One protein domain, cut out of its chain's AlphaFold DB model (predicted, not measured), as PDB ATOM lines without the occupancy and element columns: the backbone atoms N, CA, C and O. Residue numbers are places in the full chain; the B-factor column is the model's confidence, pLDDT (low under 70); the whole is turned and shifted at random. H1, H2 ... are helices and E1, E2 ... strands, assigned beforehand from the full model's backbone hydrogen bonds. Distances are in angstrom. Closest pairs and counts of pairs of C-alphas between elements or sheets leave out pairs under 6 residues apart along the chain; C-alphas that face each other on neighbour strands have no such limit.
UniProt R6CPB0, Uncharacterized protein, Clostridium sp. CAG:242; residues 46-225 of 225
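What this domain is: This is residues 46 to 225 of the 225 residues of an uncharacterized protein of Clostridium sp. CAG:242 (UniProt R6CPB0). A large, strongly twisted sheet of eight strands, E3 to E10, is partly covered on one side by the small sheet of E1 and E2 and by helix H6, the longest helix. The two sheets form a sandwich, two sheets partly face to face with crossed strands, while H5 lies off the large sheet beyond the paired ends of E8 and E9. The printed part has 180 residues, with six named helices and ten named strands in the order E1 H1 E2 E3 H2 E4 E5 H3 H4 E6 E7 E8 H5 E9 E10 H6. The large sheet is branched, its neighbour pairs antiparallel, and the class is mixed. The whole is compact, with a radius of gyration of the C-alphas of 15.9 A and spans of 47 by 40 by 37 A.

Where its parts are: The large sheet holds E3, residues 77 to 80; E4, 97 to 104, 21.8 A; E5, 107 to 116, 29.3 A; E6, 142 to 145; E7, 151 to 154; E8, 158 to 168, 30.4 A; E9, 184 to 194, 29.8 A; and E10, 199 to 205, 20.3 A. E1, residues 46 to 50, begins at C-alpha 46 (118.074, 26.856, -20.589), and E2 is 67 to 72. The helices are H1, 55 to 62; H2, 85 to 90; H3, 129 to 132; H4, 134 to 137; H5, 170 to 173; and H6, 212 to 221, 14.3 A, ending at C-alpha 221 (120.210, 26.047, -30.285).

How they stand to each other: E8 has E9 on one side, with N 163 and O 189 at 2.8 A, and E6 and E7 on the other, with N 143 and O 166 at 2.8 A and N 152 and O 160 at 2.8 A. E9 and E10 form a hairpin, N 201 and O 192 at 2.8 A. E10 pairs with E5, N 202 and O 113 at 2.8 A. E4 and E5 form a hairpin, N 100 and O 112 at 2.8 A, and E3 is an edge strand beside E4, N 101 and O 80 at 2.8 A. E1 and E2 are antiparallel, N 46 and O 71 at 2.7 A. H6 is over E8 at a height of 7.5 A over the sheet; the closest C-alphas of H6 and E2 are Ser 221 and Leu 71, 5.0 A. H2 and H4 are on the large sheet, with closest C-alphas Glu 89 and Ile 97, 6.4 A, and Arg 137 and Trp 144, 4.8 A. H1 and H3 only graze it, and H5 is not on it. Every O i to N i+4 pair is within hydrogen-bond range in H1, H2 and H6; H3, H4 and H5 are too short for such a pair.

The domain as a whole: The C-alphas of Glu 156 and Gly 176 are the two farthest apart, 48.6 A. The printed part has no cut. The link E5 to H3 is long, 12 residues. The mean pLDDT of the printed part is 92.2, and residues 92 to 94 are under 70.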
ATOM      1  N   THR A  46     117.400  26.315 -21.760       92.81
ATOM      2  CA  THR A  46     118.074  26.856 -20.589       92.81
ATOM      3  C   THR A  46     118.529  28.270 -20.914       92.81
ATOM      4  O   THR A  46     119.150  28.487 -21.949       92.81
ATOM      5  N   VAL A  47     118.229  29.225 -20.036       95.50
ATOM      6  CA  VAL A  47     118.751  30.595 -20.128       95.50
ATOM      7  C   VAL A  47     119.942  30.721 -19.190       95.50
ATOM      8  O   VAL A  47     119.854  30.323 -18.024       95.50
ATOM      9  N   LEU A  48     121.044  31.262 -19.700       96.00
ATOM     10  CA  LEU A  48     122.268  31.516 -18.953       96.00
ATOM     11  C   LEU A  48     122.649  32.990 -19.087       96.00
ATOM     12  O   LEU A  48     122.851  33.487 -20.194       96.00
ATOM     13  N   SER A  49     122.766  33.673 -17.952       95.88
ATOM     14  CA  SER A  49     123.235  35.056 -17.893       95.88
ATOM     15  C   SER A  49     124.753  35.086 -17.703       95.88
ATOM     16  O   SER A  49     125.304  34.289 -16.941       95.88
ATOM     17  N   PHE A  50     125.418  36.031 -18.359       95.12
ATOM     18  CA  PHE A  50     126.825  36.350 -18.167       95.12
ATOM     19  C   PHE A  50     126.976  37.806 -17.721       95.12
ATOM     20  O   PHE A  50     126.316  38.669 -18.292       95.12
ATOM     21  N   PRO A  51     127.857  38.107 -16.753       94.00
ATOM     22  CA  PRO A  51     128.574  37.155 -15.904       94.00
ATOM     23  C   PRO A  51     127.615  36.271 -15.082       94.00
ATOM     24  O   PRO A  51     126.622  36.741 -14.539       94.00
ATOM     25  N   ALA A  52     127.911  34.977 -14.993       92.12
ATOM     26  CA  ALA A  52     127.105  33.960 -14.316       92.12
ATOM     27  C   ALA A  52     127.087  34.128 -12.789       92.12
ATOM     28  O   ALA A  52     126.211  33.607 -12.094       92.12
ATOM     29  N   TYR A  53     128.065  34.854 -12.256       90.31
ATOM     30  CA  TYR A  53     128.178  35.219 -10.855       90.31
ATOM     31  C   TYR A  53     129.017  36.493 -10.709       90.31
ATOM     32  O   TYR A  53     129.776  36.856 -11.602       90.31
ATOM     33  N   ASP A  54     128.879  37.160  -9.560       87.31
ATOM     34  CA  ASP A  54     129.703  38.308  -9.156       87.31
ATOM     35  C   ASP A  54     129.749  39.453 -10.199       87.31
ATOM     36  O   ASP A  54     130.788  40.076 -10.425       87.31
ATOM     37  N   GLU A  55     128.587  39.747 -10.801       86.38
ATOM     38  CA  GLU A  55     128.368  40.698 -11.908       86.38
ATOM     39  C   GLU A  55     129.123  42.029 -11.752       86.38
ATOM     40  O   GLU A  55     129.887  42.406 -12.636       86.38
ATOM     41  N   GLU A  56     128.986  42.705 -10.604       87.38
ATOM     42  CA  GLU A  56     129.636  44.000 -10.339       87.38
ATOM     43  C   GLU A  56     131.168  43.910 -10.447       87.38
ATOM     44  O   GLU A  56     131.812  44.765 -11.053       87.38
ATOM     45  N   THR A  57     131.758  42.836  -9.914       86.06
ATOM     46  CA  THR A  57     133.213  42.623  -9.960       86.06
ATOM     47  C   THR A  57     133.683  42.353 -11.382       86.06
ATOM     48  O   THR A  57     134.748  42.818 -11.790       86.06
ATOM     49  N   TYR A  58     132.902  41.592 -12.141       85.50
ATOM     50  CA  TYR A  58     133.216  41.257 -13.520       85.50
ATOM     51  C   TYR A  58     133.114  42.461 -14.451       85.50
ATOM     52  O   TYR A  58     134.002  42.678 -15.277       85.50
ATOM     53  N   GLN A  59     132.084  43.283 -14.269       86.62
ATOM     54  CA  GLN A  59     131.940  44.534 -14.996       86.62
ATOM     55  C   GLN A  59     133.094  45.494 -14.670       86.62
ATOM     56  O   GLN A  59     133.688  46.064 -15.583       86.62
ATOM     57  N   GLU A  60     133.474  45.638 -13.395       88.44
ATOM     58  CA  GLU A  60     134.581  46.515 -12.989       88.44
ATOM     59  C   GLU A  60     135.938  46.042 -13.537       88.44
ATOM     60  O   GLU A  60     136.735  46.854 -14.012       88.44
ATOM     61  N   LYS A  61     136.222  44.735 -13.473       86.06
ATOM     62  CA  LYS A  61     137.533  44.179 -13.851       86.06
ATOM     63  C   LYS A  61     137.704  43.963 -15.348       86.06
ATOM     64  O   LYS A  61     138.813  44.137 -15.852       86.06
ATOM     65  N   PHE A  62     136.645  43.536 -16.026       84.81
ATOM     66  CA  PHE A  62     136.715  43.043 -17.402       84.81
ATOM     67  C   PHE A  62     135.839  43.838 -18.371       84.81
ATOM     68  O   PHE A  62     135.933  43.618 -19.572       84.81
ATOM     69  N   GLY A  63     135.013  44.771 -17.885       85.75
ATOM     70  CA  GLY A  63     134.166  45.599 -18.744       85.75
ATOM     71  C   GLY A  63     133.044  44.829 -19.439       85.75
ATOM     72  O   GLY A  63     132.506  45.321 -20.426       85.75
ATOM     73  N   ILE A  64     132.691  43.636 -18.949       86.00
ATOM     74  CA  ILE A  64     131.585  42.851 -19.501       86.00
ATOM     75  C   ILE A  64     130.265  43.495 -19.083       86.00
ATOM     76  O   ILE A  64     129.935  43.525 -17.896       86.00
ATOM     77  N   GLU A  65     129.503  43.985 -20.058       91.06
ATOM     78  CA  GLU A  65     128.095  44.318 -19.851       91.06
ATOM     79  C   GLU A  65     127.264  43.030 -19.763       91.06
ATOM     80  O   GLU A  65     127.505  42.111 -20.551       91.06
ATOM     81  N   PRO A  66     126.298  42.933 -18.831       94.25
ATOM     82  CA  PRO A  66     125.492  41.730 -18.693       94.25
ATOM     83  C   PRO A  66     124.728  41.377 -19.971       94.25
ATOM     84  O   PRO A  66     124.087  42.235 -20.581       94.25
ATOM     85  N   PHE A  67     124.752  40.102 -20.342       95.56
ATOM     86  CA  PHE A  67     124.004  39.566 -21.475       95.56
ATOM     87  C   PHE A  67     123.465  38.174 -21.151       95.56
ATOM     88  O   PHE A  67     123.934  37.513 -20.224       95.56
ATOM     89  N   GLU A  68     122.474  37.723 -21.912       96.56
ATOM     90  CA  GLU A  68     121.893  36.395 -21.749       96.56
ATOM     91  C   GLU A  68     121.985  35.618 -23.055       96.56
ATOM     92  O   GLU A  68     121.910  36.179 -24.151       96.56
ATOM     93  N   ILE A  69     122.152  34.309 -22.915       97.00
ATOM     94  CA  ILE A  69     121.966  33.365 -24.004       97.00
ATOM     95  C   ILE A  69     120.876  32.371 -23.627       97.00
ATOM     96  O   ILE A  69     120.736  32.004 -22.456       97.00
ATOM     97  N   SER A  70     120.155  31.879 -24.622       96.88
ATOM     98  CA  SER A  70     119.386  30.647 -24.508       96.88
ATOM     99  C   SER A  70     120.084  29.518 -25.260       96.88
ATOM    100  O   SER A  70     120.745  29.739 -26.272       96.88
ATOM    101  N   LEU A  71     119.990  28.300 -24.724       96.31
ATOM    102  CA  LEU A  71     120.480  27.075 -25.353       96.31
ATOM    103  C   LEU A  71     119.629  25.875 -24.934       96.31
ATOM    104  O   LEU A  71     119.171  25.788 -23.795       96.31
ATOM    105  N   ALA A  72     119.441  24.918 -25.832       96.44
ATOM    106  CA  ALA A  72     118.820  23.641 -25.524       96.44
ATOM    107  C   ALA A  72     119.885  22.665 -25.015       96.44
ATOM    108  O   ALA A  72     120.915  22.453 -25.654       96.44
ATOM    109  N   LEU A  73     119.618  22.049 -23.865       96.06
ATOM    110  CA  LEU A  73     120.455  20.981 -23.327       96.06
ATOM    111  C   LEU A  73     119.758  19.626 -23.503       96.06
ATOM    112  O   LEU A  73     118.525  19.562 -23.397       96.06
ATOM    113  N   PRO A  74     120.513  18.537 -23.750       94.88
ATOM    114  CA  PRO A  74     119.943  17.197 -23.761       94.88
ATOM    115  C   PRO A  74     119.272  16.853 -22.422       94.88
ATOM    116  O   PRO A  74     119.558  17.437 -21.376       94.88
ATOM    117  N   GLU A  75     118.353  15.888 -22.439       93.19
ATOM    118  CA  GLU A  75     117.720  15.416 -21.205       93.19
ATOM    119  C   GLU A  75     118.782  14.906 -20.212       93.19
ATOM    120  O   GLU A  75     119.731  14.233 -20.605       93.19
ATOM    121  N   GLY A  76     118.634  15.244 -18.928       93.56
ATOM    122  CA  GLY A  76     119.587  14.851 -17.880       93.56
ATOM    123  C   GLY A  76     120.818  15.755 -17.759       93.56
ATOM    124  O   GLY A  76     121.627  15.553 -16.851       93.56
ATOM    125  N   TRP A  77     120.953  16.765 -18.624       96.56
ATOM    126  CA  TRP A  77     122.023  17.751 -18.532       96.56
ATOM    127  C   TRP A  77     121.650  18.937 -17.638       96.56
ATOM    128  O   TRP A  77     120.498  19.366 -17.581       96.56
ATOM    129  N   GLU A  78     122.646  19.488 -16.950       96.31
ATOM    130  CA  GLU A  78     122.492  20.631 -16.051       96.31
ATOM    131  C   GLU A  78     123.729  21.544 -16.068       96.31
ATOM    132  O   GLU A  78     124.852  21.100 -16.320       96.31
ATOM    133  N   ILE A  79     123.513  22.828 -15.765       96.94
ATOM    134  CA  ILE A  79     124.564  23.839 -15.595       96.94
ATOM    135  C   ILE A  79     124.676  24.177 -14.110       96.94
ATOM    136  O   ILE A  79     123.661  24.381 -13.439       96.94
ATOM    137  N   LYS A  80     125.902  24.264 -13.594       95.44
ATOM    138  CA  LYS A  80     126.183  24.648 -12.206       95.44
ATOM    139  C   LYS A  80     127.298  25.674 -12.132       95.44
ATOM    140  O   LYS A  80     128.230  25.657 -12.928       95.44
ATOM    141  N   ASN A  81     127.239  26.521 -11.113       94.06
ATOM    142  CA  ASN A  81     128.407  27.303 -10.733       94.06
ATOM    143  C   ASN A  81     129.475  26.365 -10.145       94.06
ATOM    144  O   ASN A  81     129.111  25.444  -9.405       94.06
ATOM    145  N   PRO A  82     130.766  26.598 -10.430       92.00
ATOM    146  CA  PRO A  82     131.843  25.841  -9.806       92.00
ATOM    147  C   PRO A  82     131.840  26.065  -8.289       92.00
ATOM    148  O   PRO A  82     131.583  27.176  -7.818       92.00
ATOM    149  N   GLU A  83     132.163  25.021  -7.519       90.00
ATOM    150  CA  GLU A  83     132.269  25.117  -6.053       90.00
ATOM    151  C   GLU A  83     133.359  26.115  -5.624       90.00
ATOM    152  O   GLU A  83     133.193  26.846  -4.648       90.00
ATOM    153  N   ASP A  84     134.462  26.161  -6.377       88.50
ATOM    154  CA  ASP A  84     135.578  27.085  -6.186       88.50
ATOM    155  C   ASP A  84     135.796  27.912  -7.461       88.50
ATOM    156  O   ASP A  84     136.544  27.536  -8.368       88.50
ATOM    157  N   LYS A  85     135.090  29.044  -7.535       87.06
ATOM    158  CA  LYS A  85     135.112  29.977  -8.673       87.06
ATOM    159  C   LYS A  85     136.503  30.550  -8.939       87.06
ATOM    160  O   LYS A  85     136.922  30.622 -10.089       87.06
ATOM    161  N   GLU A  86     137.235  30.919  -7.885       82.00
ATOM    162  CA  GLU A  86     138.561  31.535  -8.018       82.00
ATOM    163  C   GLU A  86     139.567  30.530  -8.581       82.00
ATOM    164  O   GLU A  86     140.302  30.833  -9.522       82.00
ATOM    165  N   LYS A  87     139.564  29.300  -8.055       84.25
ATOM    166  CA  LYS A  87     140.376  28.222  -8.615       84.25
ATOM    167  C   LYS A  87     140.005  27.961 -10.073       84.25
ATOM    168  O   LYS A  87     140.894  27.789 -10.905       84.25
ATOM    169  N   ARG A  88     138.708  27.959 -10.395       84.06
ATOM    170  CA  ARG A  88     138.244  27.690 -11.757       84.06
ATOM    171  C   ARG A  88     138.704  28.744 -12.759       84.06
ATOM    172  O   ARG A  88     139.098  28.397 -13.868       84.06
ATOM    173  N   GLU A  89     138.712  30.009 -12.358       76.81
ATOM    174  CA  GLU A  89     139.257  31.102 -13.162       76.81
ATOM    175  C   GLU A  89     140.771  30.962 -13.372       76.81
ATOM    176  O   GLU A  89     141.259  31.174 -14.479       76.81
ATOM    177  N   GLN A  90     141.521  30.545 -12.348       75.38
ATOM    178  CA  GLN A  90     142.967  30.305 -12.466       75.38
ATOM    179  C   GLN A  90     143.306  29.135 -13.404       75.38
ATOM    180  O   GLN A  90     144.359  29.141 -14.042       75.38
ATOM    181  N   GLU A  91     142.422  28.140 -13.494       75.00
ATOM    182  CA  GLU A  91     142.529  27.003 -14.416       75.00
ATOM    183  C   GLU A  91     142.047  27.326 -15.839       75.00
ATOM    184  O   GLU A  91     142.231  26.511 -16.744       75.00
ATOM    185  N   SER A  92     141.442  28.498 -16.060       64.81
ATOM    186  CA  SER A  92     140.953  28.928 -17.370       64.81
ATOM    187  C   SER A  92     142.119  29.330 -18.277       64.81
ATOM    188  O   SER A  92     142.475  30.499 -18.456       64.81
ATOM    189  N   TYR A  93     142.771  28.327 -18.855       60.75
ATOM    190  CA  TYR A  93     143.755  28.518 -19.907       60.75
ATOM    191  C   TYR A  93     143.009  28.988 -21.161       60.75
ATOM    192  O   TYR A  93     142.373  28.196 -21.835       60.75
ATOM    193  N   GLY A  94     143.033  30.286 -21.464       60.00
ATOM    194  CA  GLY A  94     142.357  30.821 -22.654       60.00
ATOM    195  C   GLY A  94     141.704  32.188 -22.487       60.00
ATOM    196  O   GLY A  94     140.985  32.607 -23.379       60.00
ATOM    197  N   MET A  95     141.928  32.900 -21.379       78.50
ATOM    198  CA  MET A  95     141.313  34.218 -21.124       78.50
ATOM    199  C   MET A  95     139.784  34.182 -20.973       78.50
ATOM    200  O   MET A  95     139.180  35.237 -20.828       78.50
ATOM    201  N   LEU A  96     139.159  33.003 -21.000       88.62
ATOM    202  CA  LEU A  96     137.736  32.840 -20.731       88.62
ATOM    203  C   LEU A  96     137.459  33.111 -19.255       88.62
ATOM    204  O   LEU A  96     138.226  32.693 -18.384       88.62
ATOM    205  N   ILE A  97     136.357  33.789 -18.982       90.31
ATOM    206  CA  ILE A  97     135.982  34.235 -17.646       90.31
ATOM    207  C   ILE A  97     134.511  33.903 -17.372       90.31
ATOM    208  O   ILE A  97     133.764  33.535 -18.278       90.31
ATOM    209  N   SER A  98     134.091  34.009 -16.108       91.44
ATOM    210  CA  SER A  98     132.721  33.716 -15.672       91.44
ATOM    211  C   SER A  98     132.300  32.271 -15.983       91.44
ATOM    212  O   SER A  98     131.234  32.009 -16.543       91.44
ATOM    213  N   THR A  99     133.167  31.324 -15.640       93.62
ATOM    214  CA  THR A  99     133.029  29.917 -16.016       93.62
ATOM    215  C   THR A  99     131.957  29.200 -15.200       93.62
ATOM    216  O   THR A  99     132.047  29.123 -13.978       93.62
ATOM    217  N   VAL A 100     131.007  28.570 -15.883       95.50
ATOM    218  CA  VAL A 100     130.074  27.587 -15.313       95.50
ATOM    219  C   VAL A 100     130.416  26.180 -15.795       95.50
ATOM    220  O   VAL A 100     131.065  25.991 -16.824       95.50
ATOM    221  N   GLU A 101     129.991  25.178 -15.040       96.12
ATOM    222  CA  GLU A 101     130.240  23.765 -15.306       96.12
ATOM    223  C   GLU A 101     129.003  23.091 -15.898       96.12
ATOM    224  O   GLU A 101     127.877  23.320 -15.456       96.12
ATOM    225  N   LEU A 102     129.234  22.222 -16.879       97.06
ATOM    226  CA  LEU A 102     128.230  21.347 -17.468       97.06
ATOM    227  C   LEU A 102     128.316  19.964 -16.837       97.06
ATOM    228  O   LEU A 102     129.409  19.418 -16.673       97.06
ATOM    229  N   TYR A 103     127.160  19.374 -16.553       97.31
ATOM    230  CA  TYR A 103     127.041  17.993 -16.103       97.31
ATOM    231  C   TYR A 103     126.016  17.243 -16.952       97.31
ATOM    232  O   TYR A 103     124.926  17.754 -17.177       97.31
ATOM    233  N   ALA A 104     126.354  16.025 -17.370       96.50
ATOM    234  CA  ALA A 104     125.477  15.082 -18.058       96.50
ATOM    235  C   ALA A 104     125.201  13.901 -17.121       96.50
ATOM    236  O   ALA A 104     126.137  13.226 -16.687       96.50
ATOM    237  N   ASP A 105     123.941  13.687 -16.734       95.31
ATOM    238  CA  ASP A 105     123.536  12.634 -15.786       95.31
ATOM    239  C   ASP A 105     124.345  12.658 -14.468       95.31
ATOM    240  O   ASP A 105     124.709  11.631 -13.885       95.31
ATOM    241  N   GLY A 106     124.670  13.868 -14.000       94.50
ATOM    242  CA  GLY A 106     125.479  14.105 -12.802       94.50
ATOM    243  C   GLY A 106     126.979  13.817 -12.959       94.50
ATOM    244  O   GLY A 106     127.699  13.843 -11.962       94.50
ATOM    245  N   GLN A 107     127.472  13.525 -14.167       96.69
ATOM    246  CA  GLN A 107     128.902  13.431 -14.488       96.69
ATOM    247  C   GLN A 107     129.386  14.724 -15.138       96.69
ATOM    248  O   GLN A 107     128.677  15.306 -15.950       96.69
ATOM    249  N   TYR A 108     130.591  15.177 -14.794       95.62
ATOM    250  CA  TYR A 108     131.169  16.383 -15.385       95.62
ATOM    251  C   TYR A 108     131.302  16.227 -16.908       95.62
ATOM    252  O   TYR A 108     131.937  15.287 -17.388       95.62
ATOM    253  N   ALA A 109     130.704  17.159 -17.646       97.25
ATOM    254  CA  ALA A 109     130.607  17.140 -19.101       97.25
ATOM    255  C   ALA A 109     131.348  18.301 -19.775       97.25
ATOM    256  O   ALA A 109     131.572  18.256 -20.980       97.25
ATOM    257  N   GLY A 110     131.779  19.320 -19.030       95.62
ATOM    258  CA  GLY A 110     132.514  20.434 -19.618       95.62
ATOM    259  C   GLY A 110     132.315  21.753 -18.894       95.62
ATOM    260  O   GLY A 110     131.924  21.795 -17.727       95.62
ATOM    261  N   VAL A 111     132.574  22.837 -19.612       95.69
ATOM    262  CA  VAL A 111     132.372  24.208 -19.142       95.69
ATOM    263  C   VAL A 111     131.759  25.086 -20.212       95.69
ATOM    264  O   VAL A 111     131.984  24.865 -21.400       95.69
ATOM    265  N   ILE A 112     131.055  26.121 -19.762       96.69
ATOM    266  CA  ILE A 112     130.679  27.281 -20.568       96.69
ATOM    267  C   ILE A 112     131.311  28.504 -19.914       96.69
ATOM    268  O   ILE A 112     131.230  28.674 -18.699       96.69
ATOM    269  N   ALA A 113     131.940  29.357 -20.705       95.38
ATOM    270  CA  ALA A 113     132.500  30.614 -20.232       95.38
ATOM    271  C   ALA A 113     132.340  31.693 -21.305       95.38
ATOM    272  O   ALA A 113     132.036  31.382 -22.457       95.38
ATOM    273  N   CYS A 114     132.557  32.951 -20.935       95.06
ATOM    274  CA  CYS A 114     132.454  34.080 -21.850       95.06
ATOM    275  C   CYS A 114     133.739  34.897 -21.909       95.06
ATOM    276  O   CYS A 114     134.643  34.750 -21.085       95.06
ATOM    277  N   ASN A 115     133.796  35.803 -22.877       94.12
ATOM    278  CA  ASN A 115     134.746  36.903 -22.901       94.12
ATOM    279  C   ASN A 115     134.242  38.019 -23.828       94.12
ATOM    280  O   ASN A 115     133.271  37.848 -24.563       94.12
ATOM    281  N   THR A 116     134.934  39.148 -23.818       94.44
ATOM    282  CA  THR A 116     134.761  40.242 -24.779       94.44
ATOM    283  C   THR A 116     135.849  40.210 -25.843       94.44
ATOM    284  O   THR A 116     136.912  39.611 -25.653       94.44
ATOM    285  N   TYR A 117     135.622  40.920 -26.941       94.06
ATOM    286  CA  TYR A 117     136.649  41.205 -27.936       94.06
ATOM    287  C   TYR A 117     136.595  42.663 -28.382       94.06
ATOM    288  O   TYR A 117     135.589  43.348 -28.228       94.06
ATOM    289  N   GLU A 118     137.703  43.142 -28.943       93.56
ATOM    290  CA  GLU A 118     137.748  44.457 -29.574       93.56
ATOM    291  C   GLU A 118     137.510  44.289 -31.082       93.56
ATOM    292  O   GLU A 118     138.280  43.573 -31.737       93.56
ATOM    293  N   PRO A 119     136.465  44.911 -31.658       92.44
ATOM    294  CA  PRO A 119     136.218  44.836 -33.091       92.44
ATOM    295  C   PRO A 119     137.339  45.539 -33.865       92.44
ATOM    296  O   PRO A 119     137.929  46.523 -33.410       92.44
ATOM    297  N   MET A 120     137.614  45.058 -35.077       92.75
ATOM    298  CA  MET A 120     138.611  45.648 -35.964       92.75
ATOM    299  C   MET A 120     137.988  45.982 -37.315       92.75
ATOM    300  O   MET A 120     137.339  45.151 -37.946       92.75
ATOM    301  N   GLU A 121     138.215  47.209 -37.778       90.50
ATOM    302  CA  GLU A 121     137.710  47.666 -39.070       90.50
ATOM    303  C   GLU A 121     138.473  47.033 -40.244       90.50
ATOM    304  O   GLU A 121     139.677  46.786 -40.170       90.50
ATOM    305  N   ASN A 122     137.794  46.903 -41.389       93.06
ATOM    306  CA  ASN A 122     138.371  46.462 -42.669       93.06
ATOM    307  C   ASN A 122     138.933  45.029 -42.666       93.06
ATOM    308  O   ASN A 122     139.843  44.715 -43.437       93.06
ATOM    309  N   VAL A 123     138.388  44.161 -41.817       93.25
ATOM    310  CA  VAL A 123     138.700  42.730 -41.802       93.25
ATOM    311  C   VAL A 123     137.769  42.020 -42.791       93.25
ATOM    312  O   VAL A 123     136.570  42.298 -42.774       93.25
ATOM    313  N   PRO A 124     138.285  41.149 -43.679       93.75
ATOM    314  CA  PRO A 124     137.436  40.321 -44.530       93.75
ATOM    315  C   PRO A 124     136.457  39.497 -43.693       93.75
ATOM    316  O   PRO A 124     136.829  38.995 -42.634       93.75
ATOM    317  N   GLU A 125     135.226  39.341 -44.174       89.50
ATOM    318  CA  GLU A 125     134.166  38.600 -43.476       89.50
ATOM    319  C   GLU A 125     134.625  37.177 -43.131       89.50
ATOM    320  O   GLU A 125     134.506  36.741 -41.988       89.50
ATOM    321  N   GLU A 126     135.288  36.502 -44.076       90.50
ATOM    322  CA  GLU A 126     135.821  35.154 -43.881       90.50
ATOM    323  C   GLU A 126     136.923  35.060 -42.820       90.50
ATOM    324  O   GLU A 126     137.230  33.961 -42.381       90.50
ATOM    325  N   ASP A 127     137.531  36.180 -42.423       94.12
ATOM    326  CA  ASP A 127     138.593  36.257 -41.422       94.12
ATOM    327  C   ASP A 127     138.112  36.889 -40.108       94.12
ATOM    328  O   ASP A 127     138.873  36.921 -39.136       94.12
ATOM    329  N   TYR A 128     136.868  37.376 -40.036       94.88
ATOM    330  CA  TYR A 128     136.386  38.165 -38.900       94.88
ATOM    331  C   TYR A 128     136.405  37.385 -37.581       94.88
ATOM    332  O   TYR A 128     136.877  37.897 -36.563       94.88
ATOM    333  N   TYR A 129     136.047  36.095 -37.605       95.62
ATOM    334  CA  TYR A 129     136.142  35.209 -36.435       95.62
ATOM    335  C   TYR A 129     137.558  35.172 -35.824       95.62
ATOM    336  O   TYR A 129     137.725  34.929 -34.629       95.62
ATOM    337  N   LYS A 130     138.614  35.441 -36.607       95.56
ATOM    338  CA  LYS A 130     139.992  35.489 -36.092       95.56
ATOM    339  C   LYS A 130     140.210  36.667 -35.148       95.56
ATOM    340  O   LYS A 130     141.064  36.554 -34.269       95.56
ATOM    341  N   VAL A 131     139.472  37.764 -35.336       95.62
ATOM    342  CA  VAL A 131     139.462  38.932 -34.446       95.62
ATOM    343  C   VAL A 131     138.661  38.617 -33.194       95.62
ATOM    344  O   VAL A 131     139.214  38.711 -32.096       95.62
ATOM    345  N   VAL A 132     137.420  38.151 -33.382       96.62
ATOM    346  CA  VAL A 132     136.496  37.761 -32.305       96.62
ATOM    347  C   VAL A 132     137.185  36.833 -31.305       96.62
ATOM    348  O   VAL A 132     137.252  37.105 -30.110       96.62
ATOM    349  N   TYR A 133     137.794  35.763 -31.807       95.81
ATOM    350  CA  TYR A 133     138.357  34.696 -30.984       95.81
ATOM    351  C   TYR A 133     139.880  34.787 -30.827       95.81
ATOM    352  O   TYR A 133     140.551  33.800 -30.514       95.81
ATOM    353  N   SER A 134     140.460  35.967 -31.055       92.44
ATOM    354  CA  SER A 134     141.910  36.185 -30.976       92.44
ATOM    355  C   SER A 134     142.510  35.752 -29.629       92.44
ATOM    356  O   SER A 134     143.592  35.159 -29.606       92.44
ATOM    357  N   GLY A 135     141.784  35.968 -28.526       90.12
ATOM    358  CA  GLY A 135     142.210  35.613 -27.167       90.12
ATOM    359  C   GLY A 135     142.350  34.108 -26.907       90.12
ATOM    360  O   GLY A 135     143.191  33.711 -26.103       90.12
ATOM    361  N   ILE A 136     141.588  33.274 -27.622       93.19
ATOM    362  CA  ILE A 136     141.539  31.818 -27.407       93.19
ATOM    363  C   ILE A 136     142.265  31.008 -28.494       93.19
ATOM    364  O   ILE A 136     142.629  29.858 -28.258       93.19
ATOM    365  N   ARG A 137     142.523  31.584 -29.675       92.62
ATOM    366  CA  ARG A 137     143.129  30.865 -30.817       92.62
ATOM    367  C   ARG A 137     144.655  30.746 -30.773       92.62
ATOM    368  O   ARG A 137     145.224  29.871 -31.415       92.62
ATOM    369  N   LEU A 138     145.344  31.652 -30.076       85.94
ATOM    370  CA  LEU A 138     146.794  31.856 -30.247       85.94
ATOM    371  C   LEU A 138     147.680  31.153 -29.202       85.94
ATOM    372  O   LEU A 138     148.900  31.332 -29.210       85.94
ATOM    373  N   GLY A 139     147.102  30.372 -28.289       86.19
ATOM    374  CA  GLY A 139     147.864  29.735 -27.217       86.19
ATOM    375  C   GLY A 139     148.663  28.501 -27.664       86.19
ATOM    376  O   GLY A 139     148.224  27.662 -28.444       86.19
ATOM    377  N   SER A 140     149.883  28.351 -27.146       84.38
ATOM    378  CA  SER A 140     150.731  27.189 -27.459       84.38
ATOM    379  C   SER A 140     150.375  25.951 -26.629       84.38
ATOM    380  O   SER A 140     150.428  24.829 -27.137       84.38
ATOM    381  N   LEU A 141     149.997  26.156 -25.364       88.50
ATOM    382  CA  LEU A 141     149.641  25.097 -24.410       88.50
ATOM    383  C   LEU A 141     148.152  24.773 -24.391       88.50
ATOM    384  O   LEU A 141     147.777  23.694 -23.945       88.50
ATOM    385  N   TYR A 142     147.338  25.726 -24.823       91.19
ATOM    386  CA  TYR A 142     145.895  25.639 -24.843       91.19
ATOM    387  C   TYR A 142     145.402  26.574 -25.949       91.19
ATOM    388  O   TYR A 142     145.723  27.761 -25.914       91.19
ATOM    389  N   ALA A 143     144.669  26.059 -26.929       93.62
ATOM    390  CA  ALA A 143     144.098  26.851 -28.008       93.62
ATOM    391  C   ALA A 143     142.794  26.259 -28.526       93.62
ATOM    392  O   ALA A 143     142.567  25.053 -28.465       93.62
ATOM    393  N   TRP A 144     141.978  27.137 -29.090       95.88
ATOM    394  CA  TRP A 144     140.780  26.784 -29.829       95.88
ATOM    395  C   TRP A 144     141.081  26.816 -31.322       95.88
ATOM    396  O   TRP A 144     141.574  27.813 -31.852       95.88
ATOM    397  N   GLU A 145     140.796  25.712 -31.997       95.44
ATOM    398  CA  GLU A 145     140.969  25.535 -33.429       95.44
ATOM    399  C   GLU A 145     139.597  25.516 -34.097       95.44
ATOM    400  O   GLU A 145     138.751  24.673 -33.801       95.44
ATOM    401  N   MET A 146     139.373  26.471 -34.997       93.94
ATOM    402  CA  MET A 146     138.122  26.611 -35.750       93.94
ATOM    403  C   MET A 146     138.408  26.791 -37.242       93.94
ATOM    404  O   MET A 146     137.653  27.456 -37.932       93.94
ATOM    405  N   ASP A 147     139.547  26.282 -37.724       89.12
ATOM    406  CA  ASP A 147     140.014  26.427 -39.104       89.12
ATOM    407  C   ASP A 147     139.761  25.121 -39.891       89.12
ATOM    408  O   ASP A 147     140.397  24.111 -39.582       89.12
ATOM    409  N   PRO A 148     138.889  25.100 -40.925       91.12
ATOM    410  CA  PRO A 148     138.123  26.223 -41.484       91.12
ATOM    411  C   PRO A 148     136.905  26.621 -40.636       91.12
ATOM    412  O   PRO A 148     136.192  25.757 -40.125       91.12
ATOM    413  N   TYR A 149     136.614  27.924 -40.567       95.19
ATOM    414  CA  TYR A 149     135.470  28.439 -39.811       95.19
ATOM    415  C   TYR A 149     134.198  28.314 -40.641       95.19
ATOM    416  O   TYR A 149     134.098  28.875 -41.731       95.19
ATOM    417  N   THR A 150     133.242  27.529 -40.148       96.06
ATOM    418  CA  THR A 150     131.959  27.293 -40.816       96.06
ATOM    419  C   THR A 150     130.837  27.479 -39.798       96.06
ATOM    420  O   THR A 150     130.623  26.575 -38.985       96.06
ATOM    421  N   PRO A 151     130.132  28.624 -39.814       96.75
ATOM    422  CA  PRO A 151     128.968  28.830 -38.963       96.75
ATOM    423  C   PRO A 151     127.927  27.729 -39.184       96.75
ATOM    424  O   PRO A 151     127.587  27.400 -40.322       96.75
ATOM    425  N   ILE A 152     127.430  27.159 -38.091       97.62
ATOM    426  CA  ILE A 152     126.364  26.149 -38.100       97.62
ATOM    427  C   ILE A 152     124.993  26.751 -37.785       97.62
ATOM    428  O   ILE A 152     123.965  26.219 -38.203       97.62
ATOM    429  N   ALA A 153     124.986  27.883 -37.087       97.00
ATOM    430  CA  ALA A 153     123.820  28.712 -36.850       97.00
ATOM    431  C   ALA A 153     124.247  30.181 -36.855       97.00
ATOM    432  O   ALA A 153     125.378  30.507 -36.489       97.00
ATOM    433  N   SER A 154     123.348  31.059 -37.285       95.75
ATOM    434  CA  SER A 154     123.578  32.499 -37.288       95.75
ATOM    435  C   SER A 154     122.269  33.273 -37.167       95.75
ATOM    436  O   SER A 154     121.192  32.779 -37.519       95.75
ATOM    437  N   GLY A 155     122.385  34.501 -36.672       92.50
ATOM    438  CA  GLY A 155     121.327  35.503 -36.629       92.50
ATOM    439  C   GLY A 155     121.751  36.789 -37.330       92.50
ATOM    440  O   GLY A 155     122.598  36.776 -38.218       92.50
ATOM    441  N   GLU A 156     121.148  37.916 -36.947       93.00
ATOM    442  CA  GLU A 156     121.486  39.225 -37.529       93.00
ATOM    443  C   GLU A 156     122.876  39.712 -37.100       93.00
ATOM    444  O   GLU A 156     123.599  40.287 -37.910       93.00
ATOM    445  N   THR A 157     123.246  39.472 -35.840       93.00
ATOM    446  CA  THR A 157     124.490  39.976 -35.237       93.00
ATOM    447  C   THR A 157     125.350  38.877 -34.631       93.00
ATOM    448  O   THR A 157     126.399  39.177 -34.078       93.00
ATOM    449  N   TRP A 158     124.931  37.614 -34.711       96.31
ATOM    450  CA  TRP A 158     125.611  36.514 -34.041       96.31
ATOM    451  C   TRP A 158     125.867  35.333 -34.965       96.31
ATOM    452  O   TRP A 158     125.094  35.060 -35.887       96.31
ATOM    453  N   GLU A 159     126.933  34.595 -34.672       97.69
ATOM    454  CA  GLU A 159     127.256  33.334 -35.331       97.69
ATOM    455  C   GLU A 159     127.754  32.314 -34.319       97.69
ATOM    456  O   GLU A 159     128.528  32.635 -33.418       97.69
ATOM    457  N   THR A 160     127.368  31.062 -34.539       98.56
ATOM    458  CA  THR A 160     127.826  29.906 -33.775       98.56
ATOM    459  C   THR A 160     128.548  28.936 -34.696       98.56
ATOM    460  O   THR A 160     128.056  28.619 -35.780       98.56
ATOM    461  N   ALA A 161     129.686  28.410 -34.254       98.50
ATOM    462  CA  ALA A 161     130.449  27.392 -34.963       98.50
ATOM    463  C   ALA A 161     130.970  26.314 -34.007       98.50
ATOM    464  O   ALA A 161     131.122  26.526 -32.802       98.50
ATOM    465  N   LEU A 162     131.274  25.148 -34.571       98.38
ATOM    466  CA  LEU A 162     132.004  24.102 -33.864       98.38
ATOM    467  C   LEU A 162     133.499  24.441 -33.812       98.38
ATOM    468  O   LEU A 162     134.037  25.097 -34.706       98.38
ATOM    469  N   ALA A 163     134.164  23.957 -32.772       97.69
ATOM    470  CA  ALA A 163     135.591  24.120 -32.549       97.69
ATOM    471  C   ALA A 163     136.212  22.823 -32.015       97.69
ATOM    472  O   ALA A 163     135.523  21.945 -31.492       97.69
ATOM    473  N   THR A 164     137.535  22.738 -32.093       97.25
ATOM    474  CA  THR A 164     138.343  21.761 -31.362       97.25
ATOM    475  C   THR A 164     139.177  22.503 -30.334       97.25
ATOM    476  O   THR A 164     139.886  23.450 -30.666       97.25
ATOM    477  N   VAL A 165     139.119  22.079 -29.079       95.69
ATOM    478  CA  VAL A 165     139.965  22.616 -28.015       95.69
ATOM    479  C   VAL A 165     141.168  21.705 -27.858       95.69
ATOM    480  O   VAL A 165     141.024  20.529 -27.524       95.69
ATOM    481  N   ARG A 166     142.357  22.255 -28.086       94.44
ATOM    482  CA  ARG A 166     143.635  21.559 -27.968       94.44
ATOM    483  C   ARG A 166     144.365  22.037 -26.724       94.44
ATOM    484  O   ARG A 166     144.623  23.234 -26.604       94.44
ATOM    485  N   TYR A 167     144.759  21.136 -25.829       91.94
ATOM    486  CA  TYR A 167     145.521  21.503 -24.633       91.94
ATOM    487  C   TYR A 167     146.517  20.438 -24.173       91.94
ATOM    488  O   TYR A 167     146.442  19.274 -24.556       91.94
ATOM    489  N   LYS A 168     147.478  20.837 -23.333       90.12
ATOM    490  CA  LYS A 168     148.420  19.919 -22.678       90.12
ATOM    491  C   LYS A 168     147.895  19.485 -21.315       90.12
ATOM    492  O   LYS A 168     147.447  20.320 -20.535       90.12
ATOM    493  N   ASP A 169     148.036  18.199 -21.007       87.00
ATOM    494  CA  ASP A 169     147.733  17.636 -19.688       87.00
ATOM    495  C   ASP A 169     148.520  18.366 -18.573       87.00
ATOM    496  O   ASP A 169     149.758  18.279 -18.544       87.00
ATOM    497  N   PRO A 170     147.839  19.064 -17.640       82.25
ATOM    498  CA  PRO A 170     148.495  19.795 -16.560       82.25
ATOM    499  C   PRO A 170     149.357  18.914 -15.646       82.25
ATOM    500  O   PRO A 170     150.394  19.369 -15.155       82.25
ATOM    501  N   GLU A 171     148.990  17.650 -15.416       85.25
ATOM    502  CA  GLU A 171     149.783  16.750 -14.573       85.25
ATOM    503  C   GLU A 171     151.117  16.405 -15.243       85.25
ATOM    504  O   GLU A 171     152.174  16.423 -14.605       85.25
ATOM    505  N   GLN A 172     151.094  16.169 -16.556       85.25
ATOM    506  CA  GLN A 172     152.309  15.919 -17.330       85.25
ATOM    507  C   GLN A 172     153.160  17.178 -17.494       85.25
ATOM    508  O   GLN A 172     154.389  17.091 -17.451       85.25
ATOM    509  N   MET A 173     152.539  18.355 -17.602       84.62
ATOM    510  CA  MET A 173     153.253  19.638 -17.607       84.62
ATOM    511  C   MET A 173     154.049  19.849 -16.313       84.62
ATOM    512  O   MET A 173     155.161  20.379 -16.338       84.62
ATOM    513  N   ASN A 174     153.536  19.347 -15.190       83.19
ATOM    514  CA  ASN A 174     154.212  19.394 -13.896       83.19
ATOM    515  C   ASN A 174     155.252  18.276 -13.694       83.19
ATOM    516  O   ASN A 174     155.963  18.267 -12.688       83.19
ATOM    517  N   SER A 175     155.407  17.349 -14.648       82.12
ATOM    518  CA  SER A 175     156.334  16.215 -14.533       82.12
ATOM    519  C   SER A 175     157.781  16.541 -14.947       82.12
ATOM    520  O   SER A 175     158.601  15.628 -15.064       82.12
ATOM    521  N   GLY A 176     158.100  17.809 -15.236       79.56
ATOM    522  CA  GLY A 176     159.439  18.263 -15.642       79.56
ATOM    523  C   GLY A 176     159.837  17.944 -17.089       79.56
ATOM    524  O   GLY A 176     160.997  18.140 -17.452       79.56
ATOM    525  N   LYS A 177     158.901  17.453 -17.913       82.06
ATOM    526  CA  LYS A 177     159.086  17.284 -19.364       82.06
ATOM    527  C   LYS A 177     158.961  18.630 -20.079       82.06
ATOM    528  O   LYS A 177     158.294  19.539 -19.586       82.06
ATOM    529  N   SER A 178     159.566  18.759 -21.259       85.88
ATOM    530  CA  SER A 178     159.283  19.907 -22.124       85.88
ATOM    531  C   SER A 178     157.841  19.839 -22.638       85.88
ATOM    532  O   SER A 178     157.351  18.761 -22.969       85.88
ATOM    533  N   ALA A 179     157.182  20.989 -22.797       83.19
ATOM    534  CA  ALA A 179     155.831  21.070 -23.360       83.19
ATOM    535  C   ALA A 179     155.719  20.430 -24.757       83.19
ATOM    536  O   ALA A 179     154.673  19.896 -25.116       83.19
ATOM    537  N   ALA A 180     156.806  20.446 -25.536       86.25
ATOM    538  CA  ALA A 180     156.857  19.827 -26.860       86.25
ATOM    539  C   ALA A 180     156.832  18.286 -26.823       86.25
ATOM    540  O   ALA A 180     156.529  17.659 -27.833       86.25
ATOM    541  N   GLU A 181     157.170  17.674 -25.685       87.00
ATOM    542  CA  GLU A 181     157.161  16.216 -25.502       87.00
ATOM    543  C   GLU A 181     155.814  15.694 -24.989       87.00
ATOM    544  O   GLU A 181     155.593  14.483 -24.958       87.00
ATOM    545  N   ILE A 182     154.931  16.591 -24.551       89.38
ATOM    546  CA  ILE A 182     153.625  16.236 -24.005       89.38
ATOM    547  C   ILE A 182     152.637  16.205 -25.173       89.38
ATOM    548  O   ILE A 182     152.544  17.196 -25.905       89.38
ATOM    549  N   PRO A 183     151.931  15.085 -25.400       91.19
ATOM    550  CA  PRO A 183     150.929  15.018 -26.453       91.19
ATOM    551  C   PRO A 183     149.809  16.024 -26.182       91.19
ATOM    552  O   PRO A 183     149.502  16.334 -25.031       91.19
ATOM    553  N   ASP A 184     149.231  16.553 -27.254       92.19
ATOM    554  CA  ASP A 184     148.002  17.327 -27.146       92.19
ATOM    555  C   ASP A 184     146.824  16.408 -26.818       92.19
ATOM    556  O   ASP A 184     146.736  15.286 -27.321       92.19
ATOM    557  N   ILE A 185     145.936  16.908 -25.970       94.06
ATOM    558  CA  ILE A 185     144.578  16.414 -25.801       94.06
ATOM    559  C   ILE A 185     143.688  17.298 -26.666       94.06
ATOM    560  O   ILE A 185     143.818  18.524 -26.638       94.06
ATOM    561  N   GLU A 186     142.792  16.674 -27.421       95.94
ATOM    562  CA  GLU A 186     141.808  17.355 -28.254       95.94
ATOM    563  C   GLU A 186     140.411  16.967 -27.790       95.94
ATOM    564  O   GLU A 186     140.080  15.782 -27.697       95.94
ATOM    565  N   VAL A 187     139.589  17.970 -27.498       96.94
ATOM    566  CA  VAL A 187     138.186  17.783 -27.127       96.94
ATOM    567  C   VAL A 187     137.283  18.673 -27.973       96.94
ATOM    568  O   VAL A 187     137.730  19.717 -28.456       96.94
ATOM    569  N   PRO A 188     136.010  18.299 -28.162       97.81
ATOM    570  CA  PRO A 188     135.069  19.149 -28.871       97.81
ATOM    571  C   PRO A 188     134.828  20.469 -28.137       97.81
ATOM    572  O   PRO A 188     134.859  20.534 -26.904       97.81
ATOM    573  N   GLY A 189     134.506  21.504 -28.904       97.62
ATOM    574  CA  GLY A 189     134.008  22.760 -28.378       97.62
ATOM    575  C   GLY A 189     132.997  23.435 -29.296       97.62
ATOM    576  O   GLY A 189     132.802  23.045 -30.447       97.62
ATOM    577  N   ILE A 190     132.347  24.463 -28.765       98.50
ATOM    578  CA  ILE A 190     131.458  25.371 -29.494       98.50
ATOM    579  C   ILE A 190     131.920  26.787 -29.199       98.50
ATOM    580  O   ILE A 190     132.269  27.102 -28.063       98.50
ATOM    581  N   VAL A 191     131.896  27.645 -30.208       98.44
ATOM    582  CA  VAL A 191     132.108  29.081 -30.049       98.44
ATOM    583  C   VAL A 191     130.914  29.823 -30.626       98.44
ATOM    584  O   VAL A 191     130.394  29.436 -31.672       98.44
ATOM    585  N   SER A 192     130.455  30.859 -29.934       98.50
ATOM    586  CA  SER A 192     129.356  31.697 -30.405       98.50
ATOM    587  C   SER A 192     129.594  33.143 -30.003       98.50
ATOM    588  O   SER A 192     129.914  33.398 -28.843       98.50
ATOM    589  N   TYR A 193     129.471  34.081 -30.938       98.06
ATOM    590  CA  TYR A 193     129.685  35.507 -30.677       98.06
ATOM    591  C   TYR A 193     128.465  36.339 -31.036       98.06
ATOM    592  O   TYR A 193     127.713  35.947 -31.919       98.06
ATOM    593  N   ASP A 194     128.325  37.496 -30.391       97.69
ATOM    594  CA  ASP A 194     127.373  38.547 -30.748       97.69
ATOM    595  C   ASP A 194     128.111  39.868 -30.970       97.69
ATOM    596  O   ASP A 194     128.674  40.471 -30.050       97.69
ATOM    597  N   ASP A 195     128.080  40.319 -32.218       95.44
ATOM    598  CA  ASP A 195     128.761  41.511 -32.697       95.44
ATOM    599  C   ASP A 195     128.141  42.803 -32.185       95.44
ATOM    600  O   ASP A 195     128.845  43.790 -32.012       95.44
ATOM    601  N   SER A 196     126.850  42.802 -31.844       94.88
ATOM    602  CA  SER A 196     126.207  44.006 -31.307       94.88
ATOM    603  C   SER A 196     126.761  44.412 -29.937       94.88
ATOM    604  O   SER A 196     126.778  45.597 -29.593       94.88
ATOM    605  N   ARG A 197     127.237  43.425 -29.171       94.69
ATOM    606  CA  ARG A 197     127.758  43.566 -27.806       94.69
ATOM    607  C   ARG A 197     129.270  43.353 -27.719       94.69
ATOM    608  O   ARG A 197     129.857  43.639 -26.680       94.69
ATOM    609  N   HIS A 198     129.898  42.875 -28.792       95.75
ATOM    610  CA  HIS A 198     131.305  42.466 -28.848       95.75
ATOM    611  C   HIS A 198     131.687  41.448 -27.759       95.75
ATOM    612  O   HIS A 198     132.737  41.535 -27.113       95.75
ATOM    613  N   VAL A 199     130.811  40.463 -27.560       96.50
ATOM    614  CA  VAL A 199     131.000  39.353 -26.617       96.50
ATOM    615  C   VAL A 199     131.015  38.024 -27.354       96.50
ATOM    616  O   VAL A 199     130.468  37.891 -28.448       96.50
ATOM    617  N   TYR A 200     131.613  37.017 -26.732       97.62
ATOM    618  CA  TYR A 200     131.454  35.634 -27.147       97.62
ATOM    619  C   TYR A 200     131.365  34.696 -25.952       97.62
ATOM    620  O   TYR A 200     131.883  34.976 -24.869       97.62
ATOM    621  N   ILE A 201     130.730  33.553 -26.180       97.69
ATOM    622  CA  ILE A 201     130.770  32.393 -25.301       97.69
ATOM    623  C   ILE A 201     131.545  31.258 -25.962       97.69
ATOM    624  O   ILE A 201     131.640  31.154 -27.189       97.69
ATOM    625  N   ALA A 202     132.104  30.397 -25.126       97.62
ATOM    626  CA  ALA A 202     132.822  29.214 -25.543       97.62
ATOM    627  C   ALA A 202     132.429  28.039 -24.641       97.62
ATOM    628  O   ALA A 202     132.427  28.160 -23.414       97.62
ATOM    629  N   ILE A 203     132.086  26.907 -25.257       97.69
ATOM    630  CA  ILE A 203     131.729  25.657 -24.579       97.69
ATOM    631  C   ILE A 203     132.828  24.644 -24.849       97.69
ATOM    632  O   ILE A 203     133.055  24.299 -26.004       97.69
ATOM    633  N   GLN A 204     133.522  24.181 -23.814       96.69
ATOM    634  CA  GLN A 204     134.500  23.098 -23.928       96.69
ATOM    635  C   GLN A 204     133.895  21.839 -23.318       96.69
ATOM    636  O   GLN A 204     133.549  21.839 -22.137       96.69
ATOM    637  N   PHE A 205     133.838  20.753 -24.085       97.62
ATOM    638  CA  PHE A 205     133.375  19.462 -23.585       97.62
ATOM    639  C   PHE A 205     134.517  18.664 -22.953       97.62
ATOM    640  O   PHE A 205     135.675  18.763 -23.357       97.62
ATOM    641  N   ALA A 206     134.198  17.839 -21.960       95.44
ATOM    642  CA  ALA A 206     135.128  16.845 -21.439       95.44
ATOM    643  C   ALA A 206     135.280  15.675 -22.429       95.44
ATOM    644  O   ALA A 206     134.369  15.391 -23.215       95.44
ATOM    645  N   GLU A 207     136.408  14.963 -22.377       93.06
ATOM    646  CA  GLU A 207     136.650  13.793 -23.230       93.06
ATOM    647  C   GLU A 207     135.510  12.768 -23.123       93.06
ATOM    648  O   GLU A 207     135.186  12.292 -22.036       93.06
ATOM    649  N   ASN A 208     134.928  12.393 -24.267       92.44
ATOM    650  CA  ASN A 208     133.852  11.399 -24.374       92.44
ATOM    651  C   ASN A 208     132.587  11.709 -23.544       92.44
ATOM    652  O   ASN A 208     131.838  10.789 -23.217       92.44
ATOM    653  N   SER A 209     132.344  12.978 -23.203       94.38
ATOM    654  CA  SER A 209     131.161  13.394 -22.432       94.38
ATOM    655  C   SER A 209     129.887  13.547 -23.262       94.38
ATOM    656  O   SER A 209     128.794  13.475 -22.709       94.38
ATOM    657  N   ALA A 210     130.023  13.747 -24.574       94.44
ATOM    658  CA  ALA A 210     128.916  13.997 -25.485       94.44
ATOM    659  C   ALA A 210     129.206  13.421 -26.871       94.44
ATOM    660  O   ALA A 210     130.358  13.368 -27.316       94.44
ATOM    661  N   SER A 211     128.155  12.998 -27.566       96.44
ATOM    662  CA  SER A 211     128.231  12.632 -28.976       96.44
ATOM    663  C   SER A 211     128.325  13.872 -29.866       96.44
ATOM    664  O   SER A 211     127.899  14.966 -29.498       96.44
ATOM    665  N   SER A 212     128.852  13.702 -31.081       96.62
ATOM    666  CA  SER A 212     128.904  14.791 -32.063       96.62
ATOM    667  C   SER A 212     127.516  15.340 -32.405       96.62
ATOM    668  O   SER A 212     127.399  16.535 -32.631       96.62
ATOM    669  N   GLU A 213     126.479  14.494 -32.406       97.12
ATOM    670  CA  GLU A 213     125.094  14.912 -32.661       97.12
ATOM    671  C   GLU A 213     124.561  15.795 -31.526       97.12
ATOM    672  O   GLU A 213     124.030  16.866 -31.793       97.12
ATOM    673  N   GLU A 214     124.780  15.419 -30.261       96.69
ATOM    674  CA  GLU A 214     124.395  16.257 -29.113       96.69
ATOM    675  C   GLU A 214     125.109  17.611 -29.131       96.69
ATOM    676  O   GLU A 214     124.481  18.643 -28.912       96.69
ATOM    677  N   ILE A 215     126.411  17.621 -29.436       98.12
ATOM    678  CA  ILE A 215     127.198  18.856 -29.547       98.12
ATOM    679  C   ILE A 215     126.657  19.745 -30.673       98.12
ATOM    680  O   ILE A 215     126.528  20.956 -30.498       98.12
ATOM    681  N   GLU A 216     126.324  19.153 -31.820       98.12
ATOM    682  CA  GLU A 216     125.772  19.872 -32.967       98.12
ATOM    683  C   GLU A 216     124.405  20.496 -32.647       98.12
ATOM    684  O   GLU A 216     124.161  21.656 -32.983       98.12
ATOM    685  N   GLU A 217     123.527  19.758 -31.965       97.50
ATOM    686  CA  GLU A 217     122.204  20.248 -31.570       97.50
ATOM    687  C   GLU A 217     122.283  21.337 -30.491       97.50
ATOM    688  O   GLU A 217     121.584  22.346 -30.600       97.50
ATOM    689  N   ILE A 218     123.197  21.212 -29.518       98.00
ATOM    690  CA  ILE A 218     123.489  22.301 -28.574       98.00
ATOM    691  C   ILE A 218     123.945  23.539 -29.355       98.00
ATOM    692  O   ILE A 218     123.379  24.614 -29.169       98.00
ATOM    693  N   ALA A 219     124.904  23.401 -30.276       98.31
ATOM    694  CA  ALA A 219     125.438  24.524 -31.048       98.31
ATOM    695  C   ALA A 219     124.358  25.256 -31.864       98.31
ATOM    696  O   ALA A 219     124.304  26.483 -31.866       98.31
ATOM    697  N   LYS A 220     123.465  24.514 -32.527       98.00
ATOM    698  CA  LYS A 220     122.363  25.101 -33.311       98.00
ATOM    699  C   LYS A 220     121.333  25.843 -32.466       98.00
ATOM    700  O   LYS A 220     120.622  26.691 -32.997       98.00
ATOM    701  N   SER A 221     121.217  25.492 -31.188       97.62
ATOM    702  CA  SER A 221     120.210  26.047 -30.285       97.62
ATOM    703  C   SER A 221     120.623  27.351 -29.601       97.62
ATOM    704  O   SER A 221     119.776  27.978 -28.972       97.62
ATOM    705  N   ILE A 222     121.901  27.740 -29.694       97.88
ATOM    706  CA  ILE A 222     122.418  28.933 -29.018       97.88
ATOM    707  C   ILE A 222     121.860  30.191 -29.680       97.88
ATOM    708  O   ILE A 222     122.028  30.389 -30.884       97.88
ATOM    709  N   VAL A 223     121.255  31.057 -28.871       96.50
ATOM    710  CA  VAL A 223     120.744  32.371 -29.276       96.50
ATOM    711  C   VAL A 223     121.139  33.407 -28.227       96.50
ATOM    712  O   VAL A 223     121.061  33.136 -27.032       96.50
ATOM    713  N   PHE A 224     121.556  34.593 -28.669       95.38
ATOM    714  CA  PHE A 224     121.732  35.761 -27.802       95.38
ATOM    715  C   PHE A 224     120.401  36.513 -27.667       95.38
ATOM    716  O   PHE A 224     119.790  36.850 -28.685       95.38
ATOM    717  N   GLU A 225     119.967  36.765 -26.430       86.50
ATOM    718  CA  GLU A 225     118.700  37.450 -26.090       86.50
ATOM    719  C   GLU A 225     118.840  38.975 -26.079       86.50
ATOM    720  O   GLU A 225     119.957  39.463 -25.797       86.50
TER     721      GLU A 225